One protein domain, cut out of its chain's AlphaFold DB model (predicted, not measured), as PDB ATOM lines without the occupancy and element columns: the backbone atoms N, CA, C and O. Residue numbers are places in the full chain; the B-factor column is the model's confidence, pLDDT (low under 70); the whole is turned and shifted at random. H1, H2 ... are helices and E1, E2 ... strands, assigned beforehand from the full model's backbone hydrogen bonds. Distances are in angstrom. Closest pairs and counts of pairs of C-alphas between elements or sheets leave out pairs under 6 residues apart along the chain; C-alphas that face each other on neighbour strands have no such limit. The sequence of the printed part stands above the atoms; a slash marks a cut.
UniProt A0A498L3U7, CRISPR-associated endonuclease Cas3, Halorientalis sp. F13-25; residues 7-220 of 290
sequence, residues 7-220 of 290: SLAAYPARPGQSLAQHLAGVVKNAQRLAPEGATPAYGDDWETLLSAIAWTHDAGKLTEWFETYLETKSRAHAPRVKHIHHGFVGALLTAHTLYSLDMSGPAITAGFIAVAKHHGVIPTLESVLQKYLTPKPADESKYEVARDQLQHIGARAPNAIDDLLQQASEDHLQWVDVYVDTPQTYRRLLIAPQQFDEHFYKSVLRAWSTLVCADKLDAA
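AT A GLANCE: This is residues 7 to 220 of the 290 residues of the protein "CRISPR-associated endonuclease Cas3" of Halorientalis sp. F13-25 (UniProt A0A498L3U7). Picture a core of three helices, H2, H6 and H7, in an up-and-down bundle, each running against the one before it, with further helices packed around them. H1 packs on H2 on one side, H13 crosses H1, H2 and H7, H10 packs on H2 and H6, and H9 crosses H6 on the side of the bundle away from H1, while H4 sits farthest out and H8 touches no helix. The 214 printed residues hold, in order, one short strand, E1, and thirteen named helices, H1 to H13; the class is mostly helix. The whole is compact, with a radius of gyration of the C-alphas of 16.0 A, and rounded, spanning 44 by 40 by 31 A.

HOW THE PARTS SIT: Start at E1, residues 12 to 14, which pairs with no named strand; residues 17 to 18 pair with it, antiparallel. Next come H1, residues 19 to 33, and H2, residues 46 to 56, a helical hairpin that touches at a shallow tilt of 22 degrees, the closest C-alphas being those of Val 27 and Ala 54, 5.2 A apart. H3, residues 59 to 62, meets H2 only through their link. H4, residues 64 to 72, touches H5, residues 81 to 84, with the C-alphas of Phe 66 and Ile 84 closest at 4.8 A. H6, residues 87 to 100, touches H2 at a steep tilt of 44 degrees, opposite ways, closest at the C-alphas of Thr 56 and Gly 90, 5.2 A. H7, residues 105 to 116, forms a helical hairpin with H6 at 23 degrees, the C-alphas of Ala 91 and Phe 112 closest at 4.8 A. H8, residues 125 to 133, is close to but not clearly touching H7, with the C-alphas of Ile 113 and Val 128 closest at 7.7 A. H9, residues 137 to 156, touches H6 about perpendicular, at 75 degrees, with residues 146 to 150 alone; the C-alphas of Val 89 and Ala 146 are closest, 5.7 A. H10, residues 158 to 169, touches H2 with residues 164 to 169 alone at a shallow tilt of 11 degrees, closest at the C-alphas of Ala 52 and Ala 168, 4.7 A. H11, residues 175 to 178, touches H10, with the C-alphas of Asp 162 and Trp 175 closest at 5.0 A. H12, residues 183 to 188, touches H9, with the C-alphas of Tyr 143 and Pro 183 closest at 5.6 A. H13, residues 198 to 219, touches H7 at 37 degrees, only just steep, with the C-alphas of Ala 114 and Trp 208 closest at 4.1 A. Every O i to N i+4 pair is within hydrogen-bond range in H1, H2, H4, H6, H7, H8, H10 and H13, against 14 of 16 in H9 and 1 of 2 in H12; H3, H5 and H11 are too short for such a pair.

IN THESE COORDINATES: Find C-alpha 19 at (27.679, 99.232, 107.684); from there H1 runs 20.8 A to C-alpha 33. H2 measures 15.5 A, H6 19.9 A, H7 16.2 A and H10 16.3 A. Look for C-alpha 137 at (7.252, 96.339, 81.045), where H9 begins its 29.4 A. H13, the longest helix by residues, runs 31.0 A and ends at C-alpha 219, (18.603, 102.318, 114.784).

THE WHOLE: The two C-alphas farthest apart are those of Gly 37 and Ala 76, 47.5 A. The printed part has no cut, and its one long link is residues 34 to 45, between H1 and H2. Mean pLDDT of the printed part is 88.4; 19 residues are under 70, among them residues 137 to 140, 179 to 184 and 192 to 195.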
ATOM      1  N   SER A   7      36.443  95.767 105.608       95.25
ATOM      2  CA  SER A   7      35.958  96.171 104.286       95.25
ATOM      3  C   SER A   7      34.578  96.838 104.355       95.25
ATOM      4  O   SER A   7      34.370  97.883 103.745       95.25
ATOM      5  N   LEU A   8      33.656  96.300 105.159       94.81
ATOM      6  CA  LEU A   8      32.328  96.870 105.396       94.81
ATOM      7  C   LEU A   8      32.364  98.094 106.318       94.81
ATOM      8  O   LEU A   8      31.470  98.937 106.253       94.81
ATOM      9  N   ALA A   9      33.379  98.214 107.177       95.12
ATOM     10  CA  ALA A   9      33.509  99.344 108.098       95.12
ATOM     11  C   ALA A   9      33.757 100.679 107.370       95.12
ATOM     12  O   ALA A   9      33.438 101.738 107.910       95.12
ATOM     13  N   ALA A  10      34.282 100.627 106.141       94.50
ATOM     14  CA  ALA A  10      34.538 101.794 105.298       94.50
ATOM     15  C   ALA A  10      33.263 102.452 104.738       94.50
ATOM     16  O   ALA A  10      33.325 103.582 104.265       94.50
ATOM     17  N   TYR A  11      32.115 101.768 104.797       95.81
ATOM     18  CA  TYR A  11      30.859 102.250 104.225       95.81
ATOM     19  C   TYR A  11      29.897 102.692 105.330       95.81
ATOM     20  O   TYR A  11      29.735 101.978 106.323       95.81
ATOM     21  N   PRO A  12      29.223 103.845 105.196       93.81
ATOM     22  CA  PRO A  12      28.270 104.303 106.198       93.81
ATOM     23  C   PRO A  12      26.916 103.597 106.045       93.81
ATOM     24  O   PRO A  12      26.314 103.598 104.973       93.81
ATOM     25  N   ALA A  13      26.366 103.072 107.144       92.00
ATOM     26  CA  ALA A  13      24.945 102.714 107.191       92.00
ATOM     27  C   ALA A  13      24.064 103.957 107.376       92.00
ATOM     28  O   ALA A  13      22.952 104.025 106.841       92.00
ATOM     29  N   ARG A  14      24.562 104.911 108.177       87.00
ATOM     30  CA  ARG A  14      23.959 106.202 108.544       87.00
ATOM     31  C   ARG A  14      25.022 107.092 109.219       87.00
ATOM     32  O   ARG A  14      26.108 106.595 109.521       87.00
ATOM     33  N   PRO A  15      24.746 108.384 109.489       84.94
ATOM     34  CA  PRO A  15      25.709 109.255 110.164       84.94
ATOM     35  C   PRO A  15      26.208 108.651 111.485       84.94
ATOM     36  O   PRO A  15      25.409 108.316 112.355       84.94
ATOM     37  N   GLY A  16      27.529 108.502 111.616       87.12
ATOM     38  CA  GLY A  16      28.177 107.998 112.832       87.12
ATOM     39  C   GLY A  16      28.153 106.478 113.041       87.12
ATOM     40  O   GLY A  16      28.660 106.026 114.064       87.12
ATOM     41  N   GLN A  17      27.612 105.682 112.110       91.50
ATOM     42  CA  GLN A  17      27.626 104.215 112.202       91.50
ATOM     43  C   GLN A  17      28.023 103.577 110.867       91.50
ATOM     44  O   GLN A  17      27.408 103.831 109.825       91.50
ATOM     45  N   SER A  18      29.034 102.712 110.910       95.56
ATOM     46  CA  SER A  18      29.452 101.927 109.743       95.56
ATOM     47  C   SER A  18      28.455 100.815 109.405       95.56
ATOM     48  O   SER A  18      27.686 100.362 110.257       95.56
ATOM     49  N   LEU A  19      28.498 100.339 108.163       95.88
ATOM     50  CA  LEU A  19      27.679  99.232 107.684       95.88
ATOM     51  C   LEU A  19      28.007  97.932 108.423       95.88
ATOM     52  O   LEU A  19      27.089  97.237 108.843       95.88
ATOM     53  N   ALA A  20      29.287  97.659 108.694       96.38
ATOM     54  CA  ALA A  20      29.700  96.512 109.510       96.38
ATOM     55  C   ALA A  20      29.040  96.511 110.902       96.38
ATOM     56  O   ALA A  20      28.476  95.504 111.328       96.38
ATOM     57  N   GLN A  21      29.088  97.650 111.605       94.88
ATOM     58  CA  GLN A  21      28.494  97.787 112.939       94.88
ATOM     59  C   GLN A  21      26.977  97.622 112.902       94.88
ATOM     60  O   GLN A  21      26.421  96.946 113.764       94.88
ATOM     61  N   HIS A  22      26.329  98.238 111.914       95.56
ATOM     62  CA  HIS A  22      24.885  98.168 111.744       95.56
ATOM     63  C   HIS A  22      24.420  96.730 111.502       95.56
ATOM     64  O   HIS A  22      23.640  96.201 112.289       95.56
ATOM     65  N   LEU A  23      24.955  96.055 110.482       97.00
ATOM     66  CA  LEU A  23      24.540  94.695 110.127       97.00
ATOM     67  C   LEU A  23      24.772  93.708 111.283       97.00
ATOM     68  O   LEU A  23      23.872  92.943 111.628       97.00
ATOM     69  N   ALA A  24      25.924  93.783 111.959       95.75
ATOM     70  CA  ALA A  24      26.198  92.954 113.134       95.75
ATOM     71  C   ALA A  24      25.218  93.222 114.295       95.75
ATOM     72  O   ALA A  24      24.821  92.296 115.011       95.75
ATOM     73  N   GLY A  25      24.814  94.480 114.488       94.12
ATOM     74  CA  GLY A  25      23.800  94.869 115.464       94.12
ATOM     75  C   GLY A  25      22.416  94.312 115.127       94.12
ATOM     76  O   GLY A  25      21.765  93.727 115.997       94.12
ATOM     77  N   VAL A  26      22.006  94.392 113.857       95.94
ATOM     78  CA  VAL A  26      20.744  93.820 113.366       95.94
ATOM     79  C   VAL A  26      20.728  92.302 113.528       95.94
ATOM     80  O   VAL A  26      19.761  91.776 114.069       95.94
ATOM     81  N   VAL A  27      21.801  91.591 113.172       95.81
ATOM     82  CA  VAL A  27      21.907  90.128 113.361       95.81
ATOM     83  C   VAL A  27      21.737  89.757 114.830       95.81
ATOM     84  O   VAL A  27      20.912  88.913 115.178       95.81
ATOM     85  N   LYS A  28      22.454  90.446 115.722       93.38
ATOM     86  CA  LYS A  28      22.360  90.226 117.168       93.38
ATOM     87  C   LYS A  28      20.954  90.487 117.708       93.38
ATOM     88  O   LYS A  28      20.499  89.778 118.604       93.38
ATOM     89  N   ASN A  29      20.267  91.508 117.203       92.94
ATOM     90  CA  ASN A  29      18.889  91.800 117.589       92.94
ATOM     91  C   ASN A  29      17.914  90.761 117.018       92.94
ATOM     92  O   ASN A  29      17.033  90.313 117.742       92.94
ATOM     93  N   ALA A  30      18.101  90.324 115.773       93.06
ATOM     94  CA  ALA A  30      17.280  89.295 115.145       93.06
ATOM     95  C   ALA A  30      17.378  87.960 115.898       93.06
ATOM     96  O   ALA A  30      16.346  87.377 116.217       93.06
ATOM     97  N   GLN A  31      18.587  87.539 116.281       90.00
ATOM     98  CA  GLN A  31      18.823  86.341 117.100       90.00
ATOM     99  C   GLN A  31      18.130  86.416 118.466       90.00
ATOM    100  O   GLN A  31      17.568  85.438 118.933       90.00
ATOM    101  N   ARG A  32      18.106  87.590 119.105       88.12
ATOM    102  CA  ARG A  32      17.396  87.780 120.385       88.12
ATOM    103  C   ARG A  32      15.881  87.751 120.251       88.12
ATOM    104  O   ARG A  32      15.186  87.406 121.199       88.12
ATOM    105  N   LEU A  33      15.375  88.203 119.109       88.38
ATOM    106  CA  LEU A  33      13.951  88.195 118.794       88.38
ATOM    107  C   LEU A  33      13.494  86.827 118.271       88.38
ATOM    108  O   LEU A  33      12.288  86.588 118.188       88.38
ATOM    109  N   ALA A  34      14.432  85.950 117.897       82.12
ATOM    110  CA  ALA A  34      14.155  84.583 117.498       82.12
ATOM    111  C   ALA A  34      13.658  83.796 118.721       82.12
ATOM    112  O   ALA A  34      14.351  83.722 119.735       82.12
ATOM    113  N   PRO A  35      12.450  83.218 118.675       69.00
ATOM    114  CA  PRO A  35      11.975  82.383 119.769       69.00
ATOM    115  C   PRO A  35      12.780  81.086 119.824       69.00
ATOM    116  O   PRO A  35      12.958  80.442 118.789       69.00
ATOM    117  N   GLU A  36      13.227  80.697 121.018       71.25
ATOM    118  CA  GLU A  36      13.979  79.456 121.223       71.25
ATOM    119  C   GLU A  36      13.220  78.245 120.654       71.25
ATOM    120  O   GLU A  36      12.022  78.069 120.900       71.25
ATOM    121  N   GLY A  37      13.913  77.415 119.865       66.31
ATOM    122  CA  GLY A  37      13.350  76.187 119.289       66.31
ATOM    123  C   GLY A  37      12.300  76.406 118.194       66.31
ATOM    124  O   GLY A  37      11.551  75.485 117.865       66.31
ATOM    125  N   ALA A  38      12.204  77.611 117.633       71.69
ATOM    126  CA  ALA A  38      11.291  77.879 116.536       71.69
ATOM    127  C   ALA A  38      11.776  77.269 115.221       71.69
ATOM    128  O   ALA A  38      12.686  77.792 114.588       71.69
ATOM    129  N   THR A  39      11.085  76.238 114.751       68.38
ATOM    130  CA  THR A  39      11.218  75.774 113.372       68.38
ATOM    131  C   THR A  39      10.267  76.544 112.445       68.38
ATOM    132  O   THR A  39       9.098  76.775 112.783       68.38
ATOM    133  N   PRO A  40      10.728  76.969 111.260       68.94
ATOM    134  CA  PRO A  40       9.880  77.410 110.165       68.94
ATOM    135  C   PRO A  40       9.009  76.236 109.722       68.94
ATOM    136  O   PRO A  40       9.366  75.068 109.879       68.94
ATOM    137  N   ALA A  41       7.863  76.540 109.120       77.75
ATOM    138  CA  ALA A  41       6.886  75.519 108.746       77.75
ATOM    139  C   ALA A  41       7.396  74.481 107.725       77.75
ATOM    140  O   ALA A  41       6.752  73.455 107.528       77.75
ATOM    141  N   TYR A  42       8.540  74.750 107.095       82.81
ATOM    142  CA  TYR A  42       9.127  73.951 106.024       82.81
ATOM    143  C   TYR A  42      10.402  73.199 106.447       82.81
ATOM    144  O   TYR A  42      11.069  72.620 105.600       82.81
ATOM    145  N   GLY A  43      10.720  73.166 107.750       84.31
ATOM    146  CA  GLY A  43      11.857  72.402 108.292       84.31
ATOM    147  C   GLY A  43      13.224  73.087 108.172       84.31
ATOM    148  O   GLY A  43      14.219  72.516 108.601       84.31
ATOM    149  N   ASP A  44      13.250  74.297 107.618       90.44
ATOM    150  CA  ASP A  44      14.415  75.179 107.533       90.44
ATOM    151  C   ASP A  44      14.965  75.583 108.917       90.44
ATOM    152  O   ASP A  44      14.275  75.450 109.923       90.44
ATOM    153  N   ASP A  45      16.178  76.130 109.002       91.00
ATOM    154  CA  ASP A  45      16.658  76.728 110.255       91.00
ATOM    155  C   ASP A  45      16.287  78.219 110.342       91.00
ATOM    156  O   ASP A  45      16.564  79.016 109.439       91.00
ATOM    157  N   TRP A  46      15.610  78.611 111.427       91.00
ATOM    158  CA  TRP A  46      15.136  79.990 111.576       91.00
ATOM    159  C   TRP A  46      16.269  80.962 111.905       91.00
ATOM    160  O   TRP A  46      16.207  82.119 111.485       91.00
ATOM    161  N   GLU A  47      17.301  80.523 112.625       92.00
ATOM    162  CA  GLU A  47      18.449  81.374 112.942       92.00
ATOM    163  C   GLU A  47      19.267  81.671 111.684       92.00
ATOM    164  O   GLU A  47      19.595  82.835 111.442       92.00
ATOM    165  N   THR A  48      19.498  80.669 110.835       94.06
ATOM    166  CA  THR A  48      20.129  80.801 109.518       94.06
ATOM    167  C   THR A  48      19.349  81.770 108.633       94.06
ATOM    168  O   THR A  48      19.933  82.729 108.123       94.06
ATOM    169  N   LEU A  49      18.021  81.613 108.510       95.31
ATOM    170  CA  LEU A  49      17.190  82.550 107.740       95.31
ATOM    171  C   LEU A  49      17.312  83.982 108.279       95.31
ATOM    172  O   LEU A  49      17.531  84.915 107.506       95.31
ATOM    173  N   LEU A  50      17.152  84.174 109.593       95.56
ATOM    174  CA  LEU A  50      17.199  85.497 110.217       95.56
ATOM    175  C   LEU A  50      18.580  86.151 110.104       95.56
ATOM    176  O   LEU A  50      18.664  87.360 109.882       95.56
ATOM    177  N   SER A  51      19.648  85.369 110.245       96.25
ATOM    178  CA  SER A  51      21.025  85.831 110.077       96.25
ATOM    179  C   SER A  51      21.264  86.291 108.642       96.25
ATOM    180  O   SER A  51      21.691  87.426 108.425       96.25
ATOM    181  N   ALA A  52      20.892  85.465 107.660       97.81
ATOM    182  CA  ALA A  52      21.046  85.782 106.247       97.81
ATOM    183  C   ALA A  52      20.295  87.068 105.873       97.81
ATOM    184  O   ALA A  52      20.915  87.990 105.345       97.81
ATOM    185  N   ILE A  53      19.000  87.193 106.209       98.12
ATOM    186  CA  ILE A  53      18.237  88.417 105.892       98.12
ATOM    187  C   ILE A  53      18.796  89.654 106.605       98.12
ATOM    188  O   ILE A  53      18.772  90.744 106.037       98.12
ATOM    189  N   ALA A  54      19.298  89.515 107.836       98.06
ATOM    190  CA  ALA A  54      19.860  90.627 108.594       98.06
ATOM    191  C   ALA A  54      21.172  91.129 107.977       98.06
ATOM    192  O   ALA A  54      21.356  92.342 107.865       98.06
ATOM    193  N   TRP A  55      22.042  90.232 107.509       98.31
ATOM    194  CA  TRP A  55      23.283  90.606 106.829       98.31
ATOM    195  C   TRP A  55      23.054  91.251 105.459       98.31
ATOM    196  O   TRP A  55      23.765  92.184 105.089       98.31
ATOM    197  N   THR A  56      22.064  90.793 104.696       98.12
ATOM    198  CA  THR A  56      21.897  91.204 103.292       98.12
ATOM    199  C   THR A  56      20.950  92.380 103.085       98.12
ATOM    200  O   THR A  56      20.993  92.989 102.011       98.12
ATOM    201  N   HIS A  57      20.093  92.727 104.057       98.38
ATOM    202  CA  HIS A  57      18.979  93.655 103.806       98.38
ATOM    203  C   HIS A  57      19.401  95.025 103.259       98.38
ATOM    204  O   HIS A  57      18.723  95.603 102.400       98.38
ATOM    205  N   ASP A  58      20.557  95.488 103.722       97.75
ATOM    206  CA  ASP A  58      21.127  96.798 103.452       97.75
ATOM    207  C   ASP A  58      22.305  96.761 102.472       97.75
ATOM    208  O   ASP A  58      22.944  97.784 102.232       97.75
ATOM    209  N   ALA A  59      22.580  95.622 101.828       96.44
ATOM    210  CA  ALA A  59      23.710  95.478 100.905       96.44
ATOM    211  C   ALA A  59      23.696  96.504  99.749       96.44
ATOM    212  O   ALA A  59      24.744  96.930  99.269       96.44
ATOM    213  N   GLY A  60      22.516  96.992  99.342       95.38
ATOM    214  CA  GLY A  60      22.398  98.067  98.348       95.38
ATOM    215  C   GLY A  60      22.975  99.426  98.793       95.38
ATOM    216  O   GLY A  60      23.167 100.307  97.951       95.38
ATOM    217  N   LYS A  61      23.274  99.613 100.088       96.69
ATOM    218  CA  LYS A  61      23.949 100.809 100.621       96.69
ATOM    219  C   LYS A  61      25.413 100.921 100.186       96.69
ATOM    220  O   LYS A  61      25.970 102.005 100.272       96.69
ATOM    221  N   LEU A  62      26.006  99.850  99.653       96.75
ATOM    222  CA  LEU A  62      27.355  99.851  99.066       96.75
ATOM    223  C   LEU A  62      27.454 100.628  97.737       96.75
ATOM    224  O   LEU A  62      28.533 100.754  97.157       96.75
ATOM    225  N   THR A  63      26.334 101.139  97.222       95.88
ATOM    226  CA  THR A  63      26.331 102.022  96.052       95.88
ATOM    227  C   THR A  63      26.740 103.441  96.440       95.88
ATOM    228  O   THR A  63      26.279 103.985  97.443       95.88
ATOM    229  N   GLU A  64      27.531 104.094  95.587       95.25
ATOM    230  CA  GLU A  64      27.890 105.506  95.782       95.25
ATOM    231  C   GLU A  64      26.653 106.407  95.767       95.25
ATOM    232  O   GLU A  64      26.569 107.363  96.523       95.25
ATOM    233  N   TRP A  65      25.630 106.062  94.982       95.06
ATOM    234  CA  TRP A  65      24.379 106.821  94.952       95.06
ATOM    235  C   TRP A  65      23.679 106.881  96.312       95.06
ATOM    236  O   TRP A  65      23.064 107.900  96.634       95.06
ATOM    237  N   PHE A  66      23.751 105.808  97.108       93.44
ATOM    238  CA  PHE A  66      23.212 105.817  98.464       93.44
ATOM    239  C   PHE A  66      24.088 106.642  99.411       93.44
ATOM    240  O   PHE A  66      23.568 107.453 100.176       93.44
ATOM    241  N   GLU A  67      25.405 106.478  99.323       92.31
ATOM    242  CA  GLU A  67      26.391 107.215 100.117       92.31
ATOM    243  C   GLU A  67      26.287 108.731  99.886       92.31
ATOM    244  O   GLU A  67      26.042 109.491 100.823       92.31
ATOM    245  N   THR A  68      26.305 109.180  98.628       92.69
ATOM    246  CA  THR A  68      26.116 110.590  98.264       92.69
ATOM    247  C   THR A  68      24.763 111.118  98.735       92.69
ATOM    248  O   THR A  68      24.656 112.272  99.153       92.69
ATOM    249  N   TYR A  69      23.704 110.301  98.698       91.00
ATOM    250  CA  TYR A  69      22.409 110.695  99.254       91.00
ATOM    251  C   TYR A  69      22.472 110.879 100.778       91.00
ATOM    252  O   TYR A  69      21.900 111.842 101.297       91.00
ATOM    253  N   LEU A  70      23.174 110.005 101.506       89.75
ATOM    254  CA  LEU A  70      23.362 110.152 102.949       89.75
ATOM    255  C   LEU A  70      24.101 111.446 103.304       89.75
ATOM    256  O   LEU A  70      23.689 112.110 104.261       89.75
ATOM    257  N   GLU A  71      25.135 111.798 102.543       89.44
ATOM    258  CA  GLU A  71      25.964 112.990 102.761       89.44
ATOM    259  C   GLU A  71      25.241 114.280 102.372       89.44
ATOM    260  O   GLU A  71      25.130 115.210 103.166       89.44
ATOM    261  N   THR A  72      24.704 114.333 101.152       90.56
ATOM    262  CA  THR A  72      24.165 115.571 100.568       90.56
ATOM    263  C   THR A  72      22.689 115.799 100.872       90.56
ATOM    264  O   THR A  72      22.163 116.876 100.598       90.56
ATOM    265  N   LYS A  73      21.978 114.765 101.346       89.19
ATOM    266  CA  LYS A  73      20.505 114.706 101.427       89.19
ATOM    267  C   LYS A  73      19.795 114.962 100.091       89.19
ATOM    268  O   LYS A  73      18.573 115.110 100.055       89.19
ATOM    269  N   SER A  74      20.531 114.955  98.978       87.56
ATOM    270  CA  SER A  74      20.022 115.245  97.642       87.56
ATOM    271  C   SER A  74      19.874 113.973  96.821       87.56
ATOM    272  O   SER A  74      20.761 113.123  96.768       87.56
ATOM    273  N   ARG A  75      18.743 113.864  96.121       87.56
ATOM    274  CA  ARG A  75      18.454 112.755  95.197       87.56
ATOM    275  C   ARG A  75      18.946 113.020  93.771       87.56
ATOM    276  O   ARG A  75      18.800 112.151  92.918       87.56
ATOM    277  N   ALA A  76      19.490 114.210  93.507       87.31
ATOM    278  CA  ALA A  76      19.850 114.660  92.163       87.31
ATOM    279  C   ALA A  76      21.123 113.997  91.607       87.31
ATOM    280  O   ALA A  76      21.312 113.973  90.396       87.31
ATOM    281  N   HIS A  77      21.973 113.442  92.475       86.25
ATOM    282  CA  HIS A  77      23.251 112.833  92.089       86.25
ATOM    283  C   HIS A  77      23.110 111.414  91.517       86.25
ATOM    284  O   HIS A  77      24.050 110.874  90.941       86.25
ATOM    285  N   ALA A  78      21.939 110.794  91.669       88.19
ATOM    286  CA  ALA A  78      21.676 109.455  91.170       88.19
ATOM    287  C   ALA A  78      21.121 109.501  89.729       88.19
ATOM    288  O   ALA A  78      20.233 110.312  89.463       88.19
ATOM    289  N   PRO A  79      21.514 108.580  88.819       89.00
ATOM    290  CA  PRO A  79      21.017 108.559  87.433       89.00
ATOM    291  C   PRO A  79      19.489 108.485  87.335       89.00
ATOM    292  O   PRO A  79      18.861 108.997  86.412       89.00
ATOM    293  N   ARG A  80      18.875 107.815  88.312       89.44
ATOM    294  CA  ARG A  80      17.430 107.789  88.556       89.44
ATOM    295  C   ARG A  80      17.243 107.773  90.064       89.44
ATOM    296  O   ARG A  80      17.993 107.066  90.732       89.44
ATOM    297  N   VAL A  81      16.189 108.407  90.582       87.06
ATOM    298  CA  VAL A  81      15.842 108.359  92.021       87.06
ATOM    299  C   VAL A  81      15.845 106.924  92.558       87.06
ATOM    300  O   VAL A  81      16.298 106.687  93.667       87.06
ATOM    301  N   LYS A  82      15.417 105.947  91.748       89.00
ATOM    302  CA  LYS A  82      15.386 104.532  92.140       89.00
ATOM    303  C   LYS A  82      16.749 103.947  92.544       89.00
ATOM    304  O   LYS A  82      16.757 102.999  93.315       89.00
ATOM    305  N   HIS A  83      17.867 104.503  92.076       92.00
ATOM    306  CA  HIS A  83      19.212 104.017  92.406       92.00
ATOM    307  C   HIS A  83      19.611 104.256  93.869       92.00
ATOM    308  O   HIS A  83      20.519 103.593  94.358       92.00
ATOM    309  N   ILE A  84      18.921 105.151  94.590       90.56
ATOM    310  CA  ILE A  84      19.135 105.343  96.037       90.56
ATOM    311  C   ILE A  84      18.321 104.344  96.877       90.56
ATOM    312  O   ILE A  84      18.425 104.319  98.100       90.56
ATOM    313  N   HIS A  85      17.446 103.541  96.265       92.00
ATOM    314  CA  HIS A  85      16.696 102.520  96.990       92.00
ATOM    315  C   HIS A  85      17.539 101.246  97.084       92.00
ATOM    316  O   HIS A  85      17.786 100.590  96.076       92.00
ATOM    317  N   HIS A  86      17.954 100.873  98.292       93.12
ATOM    318  CA  HIS A  86      18.845  99.726  98.517       93.12
ATOM    319  C   HIS A  86      18.093  98.396  98.693       93.12
ATOM    320  O   HIS A  86      18.614  97.343  98.333       93.12
ATOM    321  N   GLY A  87      16.852  98.427  99.194       93.31
ATOM    322  CA  GLY A  87      16.172  97.209  99.646       93.31
ATOM    323  C   GLY A  87      15.894  96.165  98.563       93.31
ATOM    324  O   GLY A  87      15.795  94.982  98.872       93.31
ATOM    325  N   PHE A  88      15.789  96.550  97.284       93.50
ATOM    326  CA  PHE A  88      15.582  95.552  96.231       93.50
ATOM    327  C   PHE A  88      16.856  94.766  95.908       93.50
ATOM    328  O   PHE A  88      16.779  93.551  95.776       93.50
ATOM    329  N   VAL A  89      18.013  95.429  95.845       93.00
ATOM    330  CA  VAL A  89      19.311  94.753  95.694       93.00
ATOM    331  C   VAL A  89      19.567  93.828  96.876       93.00
ATOM    332  O   VAL A  89      19.881  92.661  96.665       93.00
ATOM    333  N   GLY A  90      19.326  94.308  98.102       95.81
ATOM    334  CA  GLY A  90      19.416  93.470  99.299       95.81
ATOM    335  C   GLY A  90      18.547  92.216  99.193       95.81
ATOM    336  O   GLY A  90      19.001  91.117  99.495       95.81
ATOM    337  N   ALA A  91      17.320  92.337  98.674       95.50
ATOM    338  CA  ALA A  91      16.424  91.195  98.510       95.50
ATOM    339  C   ALA A  91      16.956  90.162  97.506       95.50
ATOM    340  O   ALA A  91      16.883  88.966  97.767       95.50
ATOM    341  N   LEU A  92      17.522  90.602  96.379       93.50
ATOM    342  CA  LEU A  92      18.110  89.692  95.389       93.50
ATOM    343  C   LEU A  92      19.291  88.915  95.982       93.50
ATOM    344  O   LEU A  92      19.346  87.695  95.853       93.50
ATOM    345  N   LEU A  93      20.177  89.606  96.699       94.75
ATOM    346  CA  LEU A  93      21.315  88.985  97.384       94.75
ATOM    347  C   LEU A  93      20.872  88.027  98.490       94.75
ATOM    348  O   LEU A  93      21.458  86.962  98.660       94.75
ATOM    349  N   THR A  94      19.782  88.359  99.181       96.50
ATOM    350  CA  THR A  94      19.134  87.466 100.149       96.50
ATOM    351  C   THR A  94      18.697  86.164  99.491       96.50
ATOM    352  O   THR A  94      18.984  85.096 100.013       96.50
ATOM    353  N   ALA A  95      18.040  86.230  98.329       94.62
ATOM    354  CA  ALA A  95      17.586  85.028  97.638       94.62
ATOM    355  C   ALA A  95      18.757  84.118  97.225       94.62
ATOM    356  O   ALA A  95      18.671  82.909  97.409       94.62
ATOM    357  N   HIS A  96      19.861  84.690  96.728       93.62
ATOM    358  CA  HIS A  96      21.083  83.932  96.421       93.62
ATOM    359  C   HIS A  96      21.714  83.311  97.671       93.62
ATOM    360  O   HIS A  96      22.077  82.140  97.654       93.62
ATOM    361  N   THR A  97      21.804  84.080  98.758       95.62
ATOM    362  CA  THR A  97      22.370  83.621 100.035       95.62
ATOM    363  C   THR A  97      21.580  82.433 100.578       95.62
ATOM    364  O   THR A  97      22.144  81.377 100.845       95.62
ATOM    365  N   LEU A  98      20.255  82.555 100.657       95.38
ATOM    366  CA  LEU A  98      19.388  81.477 101.143       95.38
ATOM    367  C   LEU A  98      19.417  80.252 100.219       95.38
ATOM    368  O   LEU A  98      19.368  79.126 100.700       95.38
ATOM    369  N   TYR A  99      19.548  80.456  98.905       93.88
ATOM    370  CA  TYR A  99      19.739  79.358  97.958       93.88
ATOM    371  C   TYR A  99      21.070  78.619  98.182       93.88
ATOM    372  O   TYR A  99      21.092  77.394  98.162       93.88
ATOM    373  N   SER A 100      22.167  79.341  98.440       94.50
ATOM    374  CA  SER A 100      23.479  78.734  98.732       94.50
ATOM    375  C   SER A 100      23.517  77.946 100.046       94.50
ATOM    376  O   SER A 100      24.320  77.029 100.189       94.50
ATOM    377  N   LEU A 101      22.610  78.275 100.971       95.12
ATOM    378  CA  LEU A 101      22.411  77.606 102.257       95.12
ATOM    379  C   LEU A 101      21.424  76.423 102.176       95.12
ATOM    380  O   LEU A 101      20.996  75.921 103.211       95.12
ATOM    381  N   ASP A 102      21.036  76.000 100.965       93.88
ATOM    382  CA  ASP A 102      20.093  74.896 100.709       93.88
ATOM    383  C   ASP A 102      18.732  75.066 101.415       93.88
ATOM    384  O   ASP A 102      18.074  74.102 101.809       93.88
ATOM    385  N   MET A 103      18.287  76.317 101.586       92.75
ATOM    386  CA  MET A 103      16.982  76.591 102.185       92.75
ATOM    387  C   MET A 103      15.840  76.272 101.215       92.75
ATOM    388  O   MET A 103      15.963  76.380  99.991       92.75
ATOM    389  N   SER A 104      14.670  75.949 101.760       92.25
ATOM    390  CA  SER A 104      13.485  75.654 100.962       92.25
ATOM    391  C   SER A 104      13.045  76.856 100.108       92.25
ATOM    392  O   SER A 104      13.179  78.021 100.491       92.25
ATOM    393  N   GLY A 105      12.433  76.586  98.948       91.44
ATOM    394  CA  GLY A 105      11.847  77.626  98.085       91.44
ATOM    395  C   GLY A 105      10.910  78.605  98.823       91.44
ATOM    396  O   GLY A 105      11.034  79.824  98.635       91.44
ATOM    397  N   PRO A 106      10.012  78.120  99.708       91.31
ATOM    398  CA  PRO A 106       9.225  78.974 100.592       91.31
ATOM    399  C   PRO A 106      10.063  79.869 101.517       91.31
ATOM    400  O   PRO A 106       9.742  81.054 101.630       91.31
ATOM    401  N   ALA A 107      11.133  79.366 102.141       92.38
ATOM    402  CA  ALA A 107      12.012  80.171 102.996       92.38
ATOM    403  C   ALA A 107      12.792  81.227 102.200       92.38
ATOM    404  O   ALA A 107      12.789  82.398 102.587       92.38
ATOM    405  N   ILE A 108      13.353  80.857 101.041       94.12
ATOM    406  CA  ILE A 108      14.012  81.787 100.105       94.12
ATOM    407  C   ILE A 108      13.055  82.926  99.738       94.12
ATOM    408  O   ILE A 108      13.390  84.109  99.844       94.12
ATOM    409  N   THR A 109      11.828  82.579  99.349       93.38
ATOM    410  CA  THR A 109      10.812  83.558  98.950       93.38
ATOM    411  C   THR A 109      10.375  84.430 100.130       93.38
ATOM    412  O   THR A 109      10.201  85.640  99.967       93.38
ATOM    413  N   ALA A 110      10.224  83.859 101.327       93.38
ATOM    414  CA  ALA A 110       9.875  84.607 102.529       93.38
ATOM    415  C   ALA A 110      10.969  85.607 102.925       93.38
ATOM    416  O   ALA A 110      10.659  86.779 103.160       93.38
ATOM    417  N   GLY A 111      12.236  85.185 102.919       95.44
ATOM    418  CA  GLY A 111      13.379  86.056 103.192       95.44
ATOM    419  C   GLY A 111      13.520  87.169 102.155       95.44
ATOM    420  O   GLY A 111      13.670  88.340 102.511       95.44
ATOM    421  N   PHE A 112      13.349  86.842 100.872       95.50
ATOM    422  CA  PHE A 112      13.302  87.834  99.799       95.50
ATOM    423  C   PHE A 112      12.211  88.889 100.037       95.50
ATOM    424  O   PHE A 112      12.482  90.087  99.940       95.50
ATOM    425  N   ILE A 113      10.976  88.479 100.355       94.81
ATOM    426  CA  ILE A 113       9.870  89.419 100.600       94.81
ATOM    427  C   ILE A 113      10.165  90.291 101.820       94.81
ATOM    428  O   ILE A 113       9.952  91.505 101.747       94.81
ATOM    429  N   ALA A 114      10.658  89.689 102.906       95.69
ATOM    430  CA  ALA A 114      11.008  90.391 104.135       95.69
ATOM    431  C   ALA A 114      11.976  91.543 103.848       95.69
ATOM    432  O   ALA A 114      11.678  92.697 104.159       95.69
ATOM    433  N   VAL A 115      13.070  91.258 103.143       97.56
ATOM    434  CA  VAL A 115      14.053  92.277 102.770       97.56
ATOM    435  C   VAL A 115      13.489  93.260 101.749       97.56
ATOM    436  O   VAL A 115      13.629  94.469 101.914       97.56
ATOM    437  N   ALA A 116      12.774  92.808 100.722       94.62
ATOM    438  CA  ALA A 116      12.231  93.709  99.705       94.62
ATOM    439  C   ALA A 116      11.201  94.710 100.267       94.62
ATOM    440  O   ALA A 116      10.846  95.684  99.590       94.62
ATOM    441  N   LYS A 117      10.682  94.448 101.472       94.31
ATOM    442  CA  LYS A 117       9.658  95.234 102.164       94.31
ATOM    443  C   LYS A 117      10.110  95.812 103.502       94.31
ATOM    444  O   LYS A 117       9.268  96.373 104.190       94.31
ATOM    445  N   HIS A 118      11.391  95.764 103.860       94.56
ATOM    446  CA  HIS A 118      11.824  96.210 105.192       94.56
ATOM    447  C   HIS A 118      11.638  97.725 105.459       94.56
ATOM    448  O   HIS A 118      11.533  98.133 106.609       94.56
ATOM    449  N   HIS A 119      11.503  98.564 104.418       91.25
ATOM    450  CA  HIS A 119      11.130  99.995 104.538       91.25
ATOM    451  C   HIS A 119       9.636 100.290 104.342       91.25
ATOM    452  O   HIS A 119       9.244 101.446 104.190       91.25
ATOM    453  N   GLY A 120       8.782  99.273 104.265       87.00
ATOM    454  CA  GLY A 120       7.358  99.465 104.009       87.00
ATOM    455  C   GLY A 120       6.503  98.387 104.648       87.00
ATOM    456  O   GLY A 120       6.970  97.603 105.459       87.00
ATOM    457  N   VAL A 121       5.233  98.343 104.262       83.75
ATOM    458  CA  VAL A 121       4.285  97.326 104.732       83.75
ATOM    459  C   VAL A 121       4.269  96.116 103.797       83.75
ATOM    460  O   VAL A 121       4.519  96.250 102.589       83.75
ATOM    461  N   ILE A 122       3.936  94.938 104.331       82.38
ATOM    462  CA  ILE A 122       3.601  93.765 103.516       82.38
ATOM    463  C   ILE A 122       2.145  93.932 103.036       82.38
ATOM    464  O   ILE A 122       1.239  93.911 103.867       82.38
ATOM    465  N   PRO A 123       1.878  94.130 101.727       79.44
ATOM    466  CA  PRO A 123       0.517  94.065 101.198       79.44
ATOM    467  C   PRO A 123       0.059  92.595 101.125       79.44
ATOM    468  O   PRO A 123       0.692  91.708 101.690       79.44
ATOM    469  N   THR A 124      -1.021  92.287 100.408       85.06
ATOM    470  CA  THR A 124      -1.401  90.882 100.196       85.06
ATOM    471  C   THR A 124      -0.265  90.112  99.510       85.06
ATOM    472  O   THR A 124       0.366  90.627  98.581       85.06
ATOM    473  N   LEU A 125       0.020  88.884  99.961       84.94
ATOM    474  CA  LEU A 125       1.142  88.093  99.434       84.94
ATOM    475  C   LEU A 125       1.023  87.831  97.936       84.94
ATOM    476  O   LEU A 125       2.021  87.899  97.222       84.94
ATOM    477  N   GLU A 126      -0.202  87.627  97.458       83.56
ATOM    478  CA  GLU A 126      -0.494  87.514  96.034       83.56
ATOM    479  C   GLU A 126      -0.028  88.762  95.269       83.56
ATOM    480  O   GLU A 126       0.719  88.650  94.300       83.56
ATOM    481  N   SER A 127      -0.379  89.963  95.743       83.88
ATOM    482  CA  SER A 127       0.040  91.227  95.125       83.88
ATOM    483  C   SER A 127       1.559  91.416  95.164       83.88
ATOM    484  O   SER A 127       2.161  91.858  94.178       83.88
ATOM    485  N   VAL A 128       2.207  91.043  96.277       84.50
ATOM    486  CA  VAL A 128       3.674  91.066  96.390       84.50
ATOM    487  C   VAL A 128       4.300  90.171  95.331       84.50
ATOM    488  O   VAL A 128       5.153  90.630  94.578       84.50
ATOM    489  N   LEU A 129       3.890  88.911  95.255       82.88
ATOM    490  CA  LEU A 129       4.528  87.935  94.381       82.88
ATOM    491  C   LEU A 129       4.241  88.202  92.912       82.88
ATOM    492  O   LEU A 129       5.167  88.158  92.106       82.88
ATOM    493  N   GLN A 130       3.020  88.612  92.572       82.81
ATOM    494  CA  GLN A 130       2.686  89.075  91.225       82.81
ATOM    495  C   GLN A 130       3.587  90.230  90.775       82.81
ATOM    496  O   GLN A 130       3.946  90.305  89.605       82.81
ATOM    497  N   LYS A 131       4.001  91.120  91.686       83.25
ATOM    498  CA  LYS A 131       4.934  92.214  91.371       83.25
ATOM    499  C   LYS A 131       6.361  91.736  91.072       83.25
ATOM    500  O   LYS A 131       7.099  92.442  90.394       83.25
ATOM    501  N   TYR A 132       6.790  90.601  91.618       82.00
ATOM    502  CA  TYR A 132       8.177  90.134  91.492       82.00
ATOM    503  C   TYR A 132       8.360  89.022  90.460       82.00
ATOM    504  O   TYR A 132       9.390  88.998  89.782       82.00
ATOM    505  N   LEU A 133       7.368  88.141  90.330       77.38
ATOM    506  CA  LEU A 133       7.410  86.959  89.472       77.38
ATOM    507  C   LEU A 133       6.865  87.234  88.070       77.38
ATOM    508  O   LEU A 133       7.408  86.720  87.090       77.38
ATOM    509  N   THR A 134       5.827  88.062  87.950       74.62
ATOM    510  CA  THR A 134       5.153  88.285  86.668       74.62
ATOM    511  C   THR A 134       5.873  89.372  85.871       74.62
ATOM    512  O   THR A 134       5.973  90.502  86.344       74.62
ATOM    513  N   PRO A 135       6.374  89.084  84.655       67.31
ATOM    514  CA  PRO A 135       6.996  90.099  83.815       67.31
ATOM    515  C   PRO A 135       5.981  91.180  83.425       67.31
ATOM    516  O   PRO A 135       4.996  90.888  82.747       67.31
ATOM    517  N   LYS A 136       6.238  92.435  83.798       70.69
ATOM    518  CA  LYS A 136       5.573  93.607  83.210       70.69
ATOM    519  C   LYS A 136       6.626  94.566  82.644       70.69
ATOM    520  O   LYS A 136       7.722  94.637  83.199       70.69
ATOM    521  N   PRO A 137       6.306  95.369  81.613       63.06
ATOM    522  CA  PRO A 137       7.252  96.339  81.045       63.06
ATOM    523  C   PRO A 137       7.831  97.316  82.087       63.06
ATOM    524  O   PRO A 137       9.007  97.656  82.062       63.06
ATOM    525  N   ALA A 138       7.027  97.723  83.077       61.25
ATOM    526  CA  ALA A 138       7.487  98.574  84.178       61.25
ATOM    527  C   ALA A 138       8.471  97.872  85.143       61.25
ATOM    528  O   ALA A 138       9.226  98.554  85.844       61.25
ATOM    529  N   ASP A 139       8.477  96.536  85.180       64.06
ATOM    530  CA  ASP A 139       9.378  95.741  86.017       64.06
ATOM    531  C   ASP A 139      10.760  95.586  85.374       64.06
ATOM    532  O   ASP A 139      11.744  95.502  86.108       64.06
ATOM    533  N   GLU A 140      10.881  95.654  84.043       67.25
ATOM    534  CA  GLU A 140      12.190  95.698  83.363       67.25
ATOM    535  C   GLU A 140      13.026  96.873  83.878       67.25
ATOM    536  O   GLU A 140      14.148  96.674  84.335       67.25
ATOM    537  N   SER A 141      12.417  98.057  84.010       79.75
ATOM    538  CA  SER A 141      13.062  99.240  84.602       79.75
ATOM    539  C   SER A 141      13.570  99.015  86.034       79.75
ATOM    540  O   SER A 141      14.544  99.643  86.451       79.75
ATOM    541  N   LYS A 142      12.914  98.159  86.828       85.00
ATOM    542  CA  LYS A 142      13.326  97.877  88.211       85.00
ATOM    543  C   LYS A 142      14.534  96.943  88.253       85.00
ATOM    544  O   LYS A 142      15.455  97.188  89.029       85.00
ATOM    545  N   TYR A 143      14.518  95.887  87.448       85.94
ATOM    546  CA  TYR A 143      15.639  94.955  87.380       85.94
ATOM    547  C   TYR A 143      16.846  95.549  86.637       85.94
ATOM    548  O   TYR A 143      17.970  95.223  86.995       85.94
ATOM    549  N   GLU A 144      16.641  96.466  85.687       86.56
ATOM    550  CA  GLU A 144      17.714  97.299  85.122       86.56
ATOM    551  C   GLU A 144      18.437  98.091  86.212       86.56
ATOM    552  O   GLU A 144      19.645  97.976  86.343       86.56
ATOM    553  N   VAL A 145      17.692  98.834  87.043       90.06
ATOM    554  CA  VAL A 145      18.284  99.603  88.151       90.06
ATOM    555  C   VAL A 145      19.031  98.684  89.117       90.06
ATOM    556  O   VAL A 145      20.130  99.019  89.543       90.06
ATOM    557  N   ALA A 146      18.472  97.515  89.439       90.25
ATOM    558  CA  ALA A 146      19.146  96.549  90.302       90.25
ATOM    559  C   ALA A 146      20.449  96.025  89.685       90.25
ATOM    560  O   ALA A 146      21.451  95.912  90.386       90.25
ATOM    561  N   ARG A 147      20.454  95.737  88.379       89.12
ATOM    562  CA  ARG A 147      21.662  95.342  87.644       89.12
ATOM    563  C   ARG A 147      22.707  96.452  87.693       89.12
ATOM    564  O   ARG A 147      23.854  96.168  88.012       89.12
ATOM    565  N   ASP A 148      22.310  97.694  87.432       91.44
ATOM    566  CA  ASP A 148      23.216  98.843  87.456       91.44
ATOM    567  C   ASP A 148      23.804  99.038  88.872       91.44
ATOM    568  O   ASP A 148      25.006  99.251  89.026       91.44
ATOM    569  N   GLN A 149      22.994  98.874  89.927       93.44
ATOM    570  CA  GLN A 149      23.456  98.889  91.323       93.44
ATOM    571  C   GLN A 149      24.426  97.747  91.637       93.44
ATOM    572  O   GLN A 149      25.451  97.989  92.264       93.44
ATOM    573  N   LEU A 150      24.151  96.521  91.197       92.50
ATOM    574  CA  LEU A 150      25.032  95.376  91.441       92.50
ATOM    575  C   LEU A 150      26.360  95.501  90.691       92.50
ATOM    576  O   LEU A 150      27.410  95.266  91.282       92.50
ATOM    577  N   GLN A 151      26.341  95.949  89.433       91.81
ATOM    578  CA  GLN A 151      27.561  96.264  88.681       91.81
ATOM    579  C   GLN A 151      28.386  97.340  89.392       91.81
ATOM    580  O   GLN A 151      29.600  97.201  89.540       91.81
ATOM    581  N   HIS A 152      27.722  98.384  89.888       93.94
ATOM    582  CA  HIS A 152      28.374  99.446  90.644       93.94
ATOM    583  C   HIS A 152      28.991  98.934  91.954       93.94
ATOM    584  O   HIS A 152      30.110  99.317  92.292       93.94
ATOM    585  N   ILE A 153      28.292  98.069  92.694       94.81
ATOM    586  CA  ILE A 153      28.811  97.445  93.920       94.81
ATOM    587  C   ILE A 153      30.046  96.600  93.601       94.81
ATOM    588  O   ILE A 153      31.071  96.767  94.252       94.81
ATOM    589  N   GLY A 154      29.988  95.760  92.565       93.12
ATOM    590  CA  GLY A 154      31.120  94.923  92.161       93.12
ATOM    591  C   GLY A 154      32.352  95.723  91.728       93.12
ATOM    592  O   GLY A 154      33.474  95.296  91.975       93.12
ATOM    593  N   ALA A 155      32.161  96.897  91.122       94.12
ATOM    594  CA  ALA A 155      33.261  97.769  90.717       94.12
ATOM    595  C   ALA A 155      33.848  98.586  91.883       94.12
ATOM    596  O   ALA A 155      35.062  98.772  91.956       94.12
ATOM    597  N   ARG A 156      32.999  99.098  92.785       94.25
ATOM    598  CA  ARG A 156      33.399 100.029  93.859       94.25
ATOM    599  C   ARG A 156      33.774  99.337  95.163       94.25
ATOM    600  O   ARG A 156      34.654  99.811  95.874       94.25
ATOM    601  N   ALA A 157      33.058  98.278  95.515       96.00
ATOM    602  CA  ALA A 157      33.085  97.666  96.836       96.00
ATOM    603  C   ALA A 157      33.283  96.135  96.795       96.00
ATOM    604  O   ALA A 157      32.646  95.448  97.597       96.00
ATOM    605  N   PRO A 158      34.146  95.572  95.916       94.81
ATOM    606  CA  PRO A 158      34.236  94.123  95.707       94.81
ATOM    607  C   PRO A 158      34.564  93.359  96.993       94.81
ATOM    608  O   PRO A 158      33.892  92.390  97.317       94.81
ATOM    609  N   ASN A 159      35.531  93.841  97.780       95.94
ATOM    610  CA  ASN A 159      35.905  93.183  99.034       95.94
ATOM    611  C   ASN A 159      34.780  93.252 100.078       95.94
ATOM    612  O   ASN A 159      34.574  92.303 100.819       95.94
ATOM    613  N   ALA A 160      34.050  94.371 100.138       96.88
ATOM    614  CA  ALA A 160      32.998  94.563 101.132       96.88
ATOM    615  C   ALA A 160      31.760  93.717 100.831       96.88
ATOM    616  O   ALA A 160      31.162  93.165 101.751       96.88
ATOM    617  N   ILE A 161      31.377  93.601  99.556       95.94
ATOM    618  CA  ILE A 161      30.265  92.732  99.175       95.94
ATOM    619  C   ILE A 161      30.630  91.253  99.305       95.94
ATOM    620  O   ILE A 161      29.788  90.469  99.724       95.94
ATOM    621  N   ASP A 162      31.876  90.880  99.015       95.81
ATOM    622  CA  ASP A 162      32.342  89.504  99.178       95.81
ATOM    623  C   ASP A 162      32.391  89.096 100.658       95.81
ATOM    624  O   ASP A 162      31.817  88.077 101.030       95.81
ATOM    625  N   ASP A 163      32.950  89.947 101.529       95.88
ATOM    626  CA  ASP A 163      32.928  89.737 102.983       95.88
ATOM    627  C   ASP A 163      31.494  89.667 103.538       95.88
ATOM    628  O   ASP A 163      31.209  88.847 104.411       95.88
ATOM    629  N   LEU A 164      30.572  90.495 103.027       96.69
ATOM    630  CA  LEU A 164      29.155  90.450 103.402       96.69
ATOM    631  C   LEU A 164      28.526  89.106 103.034       96.69
ATOM    632  O   LEU A 164      27.856  88.503 103.870       96.69
ATOM    633  N   LEU A 165      28.714  88.651 101.793       96.38
ATOM    634  CA  LEU A 165      28.111  87.414 101.302       96.38
ATOM    635  C   LEU A 165      28.700  86.195 101.995       96.38
ATOM    636  O   LEU A 165      27.930  85.351 102.445       96.38
ATOM    637  N   GLN A 166      30.020  86.135 102.171       95.81
ATOM    638  CA  GLN A 166      30.674  85.084 102.951       95.81
ATOM    639  C   GLN A 166      30.113  85.035 104.374       95.81
ATOM    640  O   GLN A 166      29.723  83.978 104.861       95.81
ATOM    641  N   GLN A 167      29.972  86.189 105.028       96.38
ATOM    642  CA  GLN A 167      29.428  86.233 106.380       96.38
ATOM    643  C   GLN A 167      27.945  85.826 106.448       96.38
ATOM    644  O   GLN A 167      27.538  85.195 107.426       96.38
ATOM    645  N   ALA A 168      27.143  86.191 105.446       97.12
ATOM    646  CA  ALA A 168      25.713  85.884 105.380       97.12
ATOM    647  C   ALA A 168      25.423  84.425 104.993       97.12
ATOM    648  O   ALA A 168      24.368  83.904 105.349       97.12
ATOM    649  N   SER A 169      26.336  83.803 104.246       96.56
ATOM    650  CA  SER A 169      26.208  82.454 103.685       96.56
ATOM    651  C   SER A 169      27.074  81.413 104.385       96.56
ATOM    652  O   SER A 169      27.154  80.299 103.894       96.56
ATOM    653  N   GLU A 170      27.752  81.751 105.484       94.75
ATOM    654  CA  GLU A 170      28.700  80.841 106.148       94.75
ATOM    655  C   GLU A 170      29.802  80.339 105.188       94.75
ATOM    656  O   GLU A 170      30.152  79.166 105.158       94.75
ATOM    657  N   ASP A 171      30.337  81.258 104.379       95.19
ATOM    658  CA  ASP A 171      31.343  81.032 103.332       95.19
ATOM    659  C   ASP A 171      30.857  80.184 102.125       95.19
ATOM    660  O   ASP A 171      31.662  79.831 101.262       95.19
ATOM    661  N   HIS A 172      29.549  79.906 101.996       94.25
ATOM    662  CA  HIS A 172      28.969  79.166 100.859       94.25
ATOM    663  C   HIS A 172      28.761  80.001  99.581       94.25
ATOM    664  O   HIS A 172      28.459  79.435  98.527       94.25
ATOM    665  N   LEU A 173      28.891  81.328  99.651       93.88
ATOM    666  CA  LEU A 173      28.648  82.235  98.529       93.88
ATOM    667  C   LEU A 173      29.713  83.329  98.449       93.88
ATOM    668  O   LEU A 173      29.919  84.081  99.404       93.88
ATOM    669  N   GLN A 174      30.327  83.470  97.275       93.50
ATOM    670  CA  GLN A 174      31.227  84.574  96.947       93.50
ATOM    671  C   GLN A 174      30.589  85.499  95.912       93.50
ATOM    672  O   GLN A 174      29.678  85.121  95.173       93.50
ATOM    673  N   TRP A 175      31.080  86.732  95.811       92.12
ATOM    674  CA  TRP A 175      30.554  87.723  94.869       92.12
ATOM    675  C   TRP A 175      30.600  87.244  93.411       92.12
ATOM    676  O   TRP A 175      29.696  87.541  92.629       92.12
ATOM    677  N   VAL A 176      31.623  86.466  93.048       88.50
ATOM    678  CA  VAL A 176      31.769  85.892  91.701       88.50
ATOM    679  C   VAL A 176      30.620  84.940  91.336       88.50
ATOM    680  O   VAL A 176      30.249  84.854  90.165       88.50
ATOM    681  N   ASP A 177      29.991  84.311  92.330       84.06
ATOM    682  CA  ASP A 177      28.885  83.361  92.160       84.06
ATOM    683  C   ASP A 177      27.516  84.054  92.062       84.06
ATOM    684  O   ASP A 177      26.502  83.438  91.727       84.06
ATOM    685  N   VAL A 178      27.469  85.357  92.343       79.25
ATOM    686  CA  VAL A 178      26.250  86.179  92.319       79.25
ATOM    687  C   VAL A 178      26.013  86.797  90.941       79.25
ATOM    688  O   VAL A 178      25.046  87.528  90.735       79.25
ATOM    689  N   TYR A 179      26.871  86.508  89.959       60.94
ATOM    690  CA  TYR A 179      26.745  87.104  88.641       60.94
ATOM    691  C   TYR A 179      25.404  86.762  87.980       60.94
ATOM    692  O   TYR A 179      25.033  85.600  87.802       60.94
ATOM    693  N   VAL A 180      24.682  87.808  87.572       62.66
ATOM    694  CA  VAL A 180      23.409  87.674  86.873       62.66
ATOM    695  C   VAL A 180      23.410  88.509  85.603       62.66
ATOM    696  O   VAL A 180      23.303  89.734  85.639       62.66
ATOM    697  N   ASP A 181      23.442  87.816  84.466       57.00
ATOM    698  CA  ASP A 181      23.319  88.419  83.136       57.00
ATOM    699  C   ASP A 181      21.951  89.060  82.891       57.00
ATOM    700  O   ASP A 181      21.837  90.037  82.147       57.00
ATOM    701  N   THR A 182      20.882  88.496  83.472       65.12
ATOM    702  CA  THR A 182      19.512  88.898  83.137       65.12
ATOM    703  C   THR A 182      18.543  88.868  84.328       65.12
ATOM    704  O   THR A 182      18.625  87.989  85.188       65.12
ATOM    705  N   PRO A 183      17.547  89.779  84.364       66.31
ATOM    706  CA  PRO A 183      16.469  89.793  85.361       66.31
ATOM    707  C   PRO A 183      15.785  88.438  85.612       66.31
ATOM    708  O   PRO A 183      15.251  88.190  86.692       66.31
ATOM    709  N   GLN A 184      15.761  87.570  84.603       67.81
ATOM    710  CA  GLN A 184      15.100  86.272  84.621       67.81
ATOM    711  C   GLN A 184      15.785  85.287  85.571       67.81
ATOM    712  O   GLN A 184      15.089  84.483  86.190       67.81
ATOM    713  N   THR A 185      17.106  85.355  85.734       73.19
ATOM    714  CA  THR A 185      17.840  84.465  86.649       73.19
ATOM    715  C   THR A 185      17.434  84.713  88.099       73.19
ATOM    716  O   THR A 185      17.132  83.759  88.809       73.19
ATOM    717  N   TYR A 186      17.276  85.975  88.508       72.69
ATOM    718  CA  TYR A 186      16.786  86.308  89.850       72.69
ATOM    719  C   TYR A 186      15.407  85.727  90.150       72.69
ATOM    720  O   TYR A 186      15.131  85.300  91.265       72.69
ATOM    721  N   ARG A 187      14.526  85.696  89.146       77.44
ATOM    722  CA  ARG A 187      13.169  85.161  89.315       77.44
ATOM    723  C   ARG A 187      13.158  83.649  89.485       77.44
ATOM    724  O   ARG A 187      12.255  83.145  90.134       77.44
ATOM    725  N   ARG A 188      14.146  82.934  88.936       80.94
ATOM    726  CA  ARG A 188      14.252  81.472  89.085       80.94
ATOM    727  C   ARG A 188      14.555  81.046  90.518       80.94
ATOM    728  O   ARG A 188      14.178  79.943  90.891       80.94
ATOM    729  N   LEU A 189      15.183  81.917  91.310       80.75
ATOM    730  CA  LEU A 189      15.417  81.675  92.736       80.75
ATOM    731  C   LEU A 189      14.139  81.819  93.569       80.75
ATOM    732  O   LEU A 189      14.043  81.273  94.662       80.75
ATOM    733  N   LEU A 190      13.141  82.544  93.062       82.88
ATOM    734  CA  LEU A 190      11.890  82.787  93.769       82.88
ATOM    735  C   LEU A 190      10.871  81.708  93.407       82.88
ATOM    736  O   LEU A 190      10.095  81.844  92.460       82.88
ATOM    737  N   ILE A 191      10.868  80.632  94.186       75.56
ATOM    738  CA  ILE A 191       9.888  79.554  94.063       75.56
ATOM    739  C   ILE A 191       8.784  79.801  95.089       75.56
ATOM    740  O   ILE A 191       8.877  79.393  96.247       75.56
ATOM    741  N   ALA A 192       7.726  80.492  94.660       67.88
ATOM    742  CA  ALA A 192       6.533  80.624  95.484       67.88
ATOM    743  C   ALA A 192       5.846  79.254  95.653       67.88
ATOM    744  O   ALA A 192       5.808  78.468  94.698       67.88
ATOM    745  N   PRO A 193       5.265  78.965  96.830       69.56
ATOM    746  CA  PRO A 193       4.438  77.779  96.995       69.56
ATOM    747  C   PRO A 193       3.230  77.841  96.048       69.56
ATOM    748  O   PRO A 193       2.695  78.916  95.773       69.56
ATOM    749  N   GLN A 194       2.786  76.681  95.549       66.75
ATOM    750  CA  GLN A 194       1.638  76.598  94.630       66.75
ATOM    751  C   GLN A 194       0.332  77.104  95.260       66.75
ATOM    752  O   GLN A 194      -0.579  77.515  94.544       66.75
ATOM    753  N   GLN A 195       0.241  77.076  96.591       69.00
ATOM    754  CA  GLN A 195      -0.864  77.632  97.358       69.00
ATOM    755  C   GLN A 195      -0.314  78.489  98.498       69.00
ATOM    756  O   GLN A 195       0.633  78.098  99.179       69.00
ATOM    757  N   PHE A 196      -0.920  79.659  98.705       77.62
ATOM    758  CA  PHE A 196      -0.646  80.493  99.872       77.62
ATOM    759  C   PHE A 196      -1.373  79.917 101.073       77.62
ATOM    760  O   PHE A 196      -2.528  80.250 101.335       77.62
ATOM    761  N   ASP A 197      -0.695  79.025 101.776       80.94
ATOM    762  CA  ASP A 197      -1.183  78.520 103.041       80.94
ATOM    763  C   ASP A 197      -0.838  79.470 104.199       80.94
ATOM    764  O   ASP A 197      -0.067  80.435 104.093       80.94
ATOM    765  N   GLU A 198      -1.450  79.194 105.347       84.69
ATOM    766  CA  GLU A 198      -1.211  79.935 106.581       84.69
ATOM    767  C   GLU A 198       0.265  79.860 107.012       84.69
ATOM    768  O   GLU A 198       0.801  80.803 107.596       84.69
ATOM    769  N   HIS A 199       0.945  78.758 106.691       87.44
ATOM    770  CA  HIS A 199       2.345  78.518 107.021       87.44
ATOM    771  C   HIS A 199       3.295  79.465 106.285       87.44
ATOM    772  O   HIS A 199       4.176  80.068 106.910       87.44
ATOM    773  N   PHE A 200       3.103  79.654 104.981       89.12
ATOM    774  CA  PHE A 200       3.871  80.607 104.192       89.12
ATOM    775  C   PHE A 200       3.615  82.034 104.668       89.12
ATOM    776  O   PHE A 200       4.566  82.788 104.885       89.12
ATOM    777  N   TYR A 201       2.351  82.389 104.927       89.00
ATOM    778  CA  TYR A 201       2.014  83.711 105.454       89.00
ATOM    779  C   TYR A 201       2.685  84.003 106.794       89.00
ATOM    780  O   TYR A 201       3.327  85.046 106.945       89.00
ATOM    781  N   LYS A 202       2.619  83.062 107.740       88.38
ATOM    782  CA  LYS A 202       3.315  83.174 109.030       88.38
ATOM    783  C   LYS A 202       4.826  83.299 108.854       88.38
ATOM    784  O   LYS A 202       5.434  84.102 109.552       88.38
ATOM    785  N   SER A 203       5.420  82.559 107.919       90.75
ATOM    786  CA  SER A 203       6.864  82.609 107.652       90.75
ATOM    787  C   SER A 203       7.292  83.981 107.121       90.75
ATOM    788  O   SER A 203       8.214  84.586 107.666       90.75
ATOM    789  N   VAL A 204       6.573  84.524 106.130       92.69
ATOM    790  CA  VAL A 204       6.821  85.876 105.599       92.69
ATOM    791  C   VAL A 204       6.656  86.927 106.691       92.69
ATOM    792  O   VAL A 204       7.533  87.773 106.868       92.69
ATOM    793  N   LEU A 205       5.540  86.878 107.425       91.56
ATOM    794  CA  LEU A 205       5.227  87.870 108.447       91.56
ATOM    795  C   LEU A 205       6.283  87.870 109.548       91.56
ATOM    796  O   LEU A 205       6.758  88.937 109.918       91.56
ATOM    797  N   ARG A 206       6.681  86.687 110.023       91.31
ATOM    798  CA  ARG A 206       7.674  86.540 111.086       91.31
ATOM    799  C   ARG A 206       9.056  87.006 110.634       91.31
ATOM    800  O   ARG A 206       9.687  87.766 111.359       91.31
ATOM    801  N   ALA A 207       9.498  86.629 109.432       94.19
ATOM    802  CA  ALA A 207      10.792  87.054 108.892       94.19
ATOM    803  C   ALA A 207      10.840  88.581 108.745       94.19
ATOM    804  O   ALA A 207      11.770  89.231 109.218       94.19
ATOM    805  N   TRP A 208       9.793  89.167 108.157       95.94
ATOM    806  CA  TRP A 208       9.679  90.613 107.985       95.94
ATOM    807  C   TRP A 208       9.590  91.354 109.320       95.94
ATOM    808  O   TRP A 208      10.341  92.303 109.530       95.94
ATOM    809  N   SER A 209       8.721  90.927 110.243       93.31
ATOM    810  CA  SER A 209       8.543  91.619 111.523       93.31
ATOM    811  C   SER A 209       9.801  91.559 112.379       93.31
ATOM    812  O   SER A 209      10.151  92.551 113.013       93.31
ATOM    813  N   THR A 210      10.498  90.419 112.377       93.69
ATOM    814  CA  THR A 210      11.752  90.266 113.117       93.69
ATOM    815  C   THR A 210      12.849  91.128 112.507       93.69
ATOM    816  O   THR A 210      13.495  91.858 113.254       93.69
ATOM    817  N   LEU A 211      13.021  91.120 111.179       96.38
ATOM    818  CA  LEU A 211      14.006  91.967 110.501       96.38
ATOM    819  C   LEU A 211      13.750  93.454 110.763       96.38
ATOM    820  O   LEU A 211      14.656  94.165 111.182       96.38
ATOM    821  N   VAL A 212      12.516  93.920 110.559       94.56
ATOM    822  CA  VAL A 212      12.158  95.330 110.772       94.56
ATOM    823  C   VAL A 212      12.366  95.723 112.231       94.56
ATOM    824  O   VAL A 212      12.933  96.775 112.505       94.56
ATOM    825  N   CYS A 213      11.949  94.886 113.183       92.44
ATOM    826  CA  CYS A 213      12.168  95.166 114.599       92.44
ATOM    827  C   CYS A 213      13.665  95.215 114.938       92.44
ATOM    828  O   CYS A 213      14.102  96.153 115.601       92.44
ATOM    829  N   ALA A 214      14.460  94.267 114.438       92.56
ATOM    830  CA  ALA A 214      15.902  94.221 114.656       92.56
ATOM    831  C   ALA A 214      16.635  95.443 114.074       92.56
ATOM    832  O   ALA A 214      17.475  96.022 114.767       92.56
ATOM    833  N   ASP A 215      16.274  95.857 112.854       94.38
ATOM    834  CA  ASP A 215      16.764  97.071 112.185       94.38
ATOM    835  C   ASP A 215      16.435  98.323 113.004       94.38
ATOM    836  O   ASP A 215      17.316  99.111 113.350       94.38
ATOM    837  N   LYS A 216      15.171  98.486 113.416       90.50
ATOM    838  CA  LYS A 216      14.767  99.646 114.220       90.50
ATOM    839  C   LYS A 216      15.386  99.657 115.613       90.50
ATOM    840  O   LYS A 216      15.676 100.740 116.108       90.50
ATOM    841  N   LEU A 217      15.618  98.500 116.232       88.00
ATOM    842  CA  LEU A 217      16.315  98.408 117.518       88.00
ATOM    843  C   LEU A 217      17.800  98.757 117.405       88.00
ATOM    844  O   LEU A 217      18.340  99.343 118.336       88.00
ATOM    845  N   ASP A 218      18.463  98.425 116.296       88.81
ATOM    846  CA  ASP A 218      19.823  98.918 116.051       88.81
ATOM    847  C   ASP A 218      19.806 100.430 115.779       88.81
ATOM    848  O   ASP A 218      20.672 101.180 116.238       88.81
ATOM    849  N   ALA A 219      18.768 100.908 115.087       79.44
ATOM    850  CA  ALA A 219      18.603 102.318 114.784       79.44
ATOM    851  C   ALA A 219      18.299 103.185 116.026       79.44
ATOM    852  O   ALA A 219      18.757 104.327 116.117       79.44
ATOM    853  N   ALA A 220      17.533 102.668 116.978       71.88
ATOM    854  CA  ALA A 220      17.128 103.386 118.174       71.88
ATOM    855  C   ALA A 220      18.256 103.352 119.218       71.88
ATOM    856  O   ALA A 220      18.529 102.334 119.841       71.88
TER     857      ALA A 220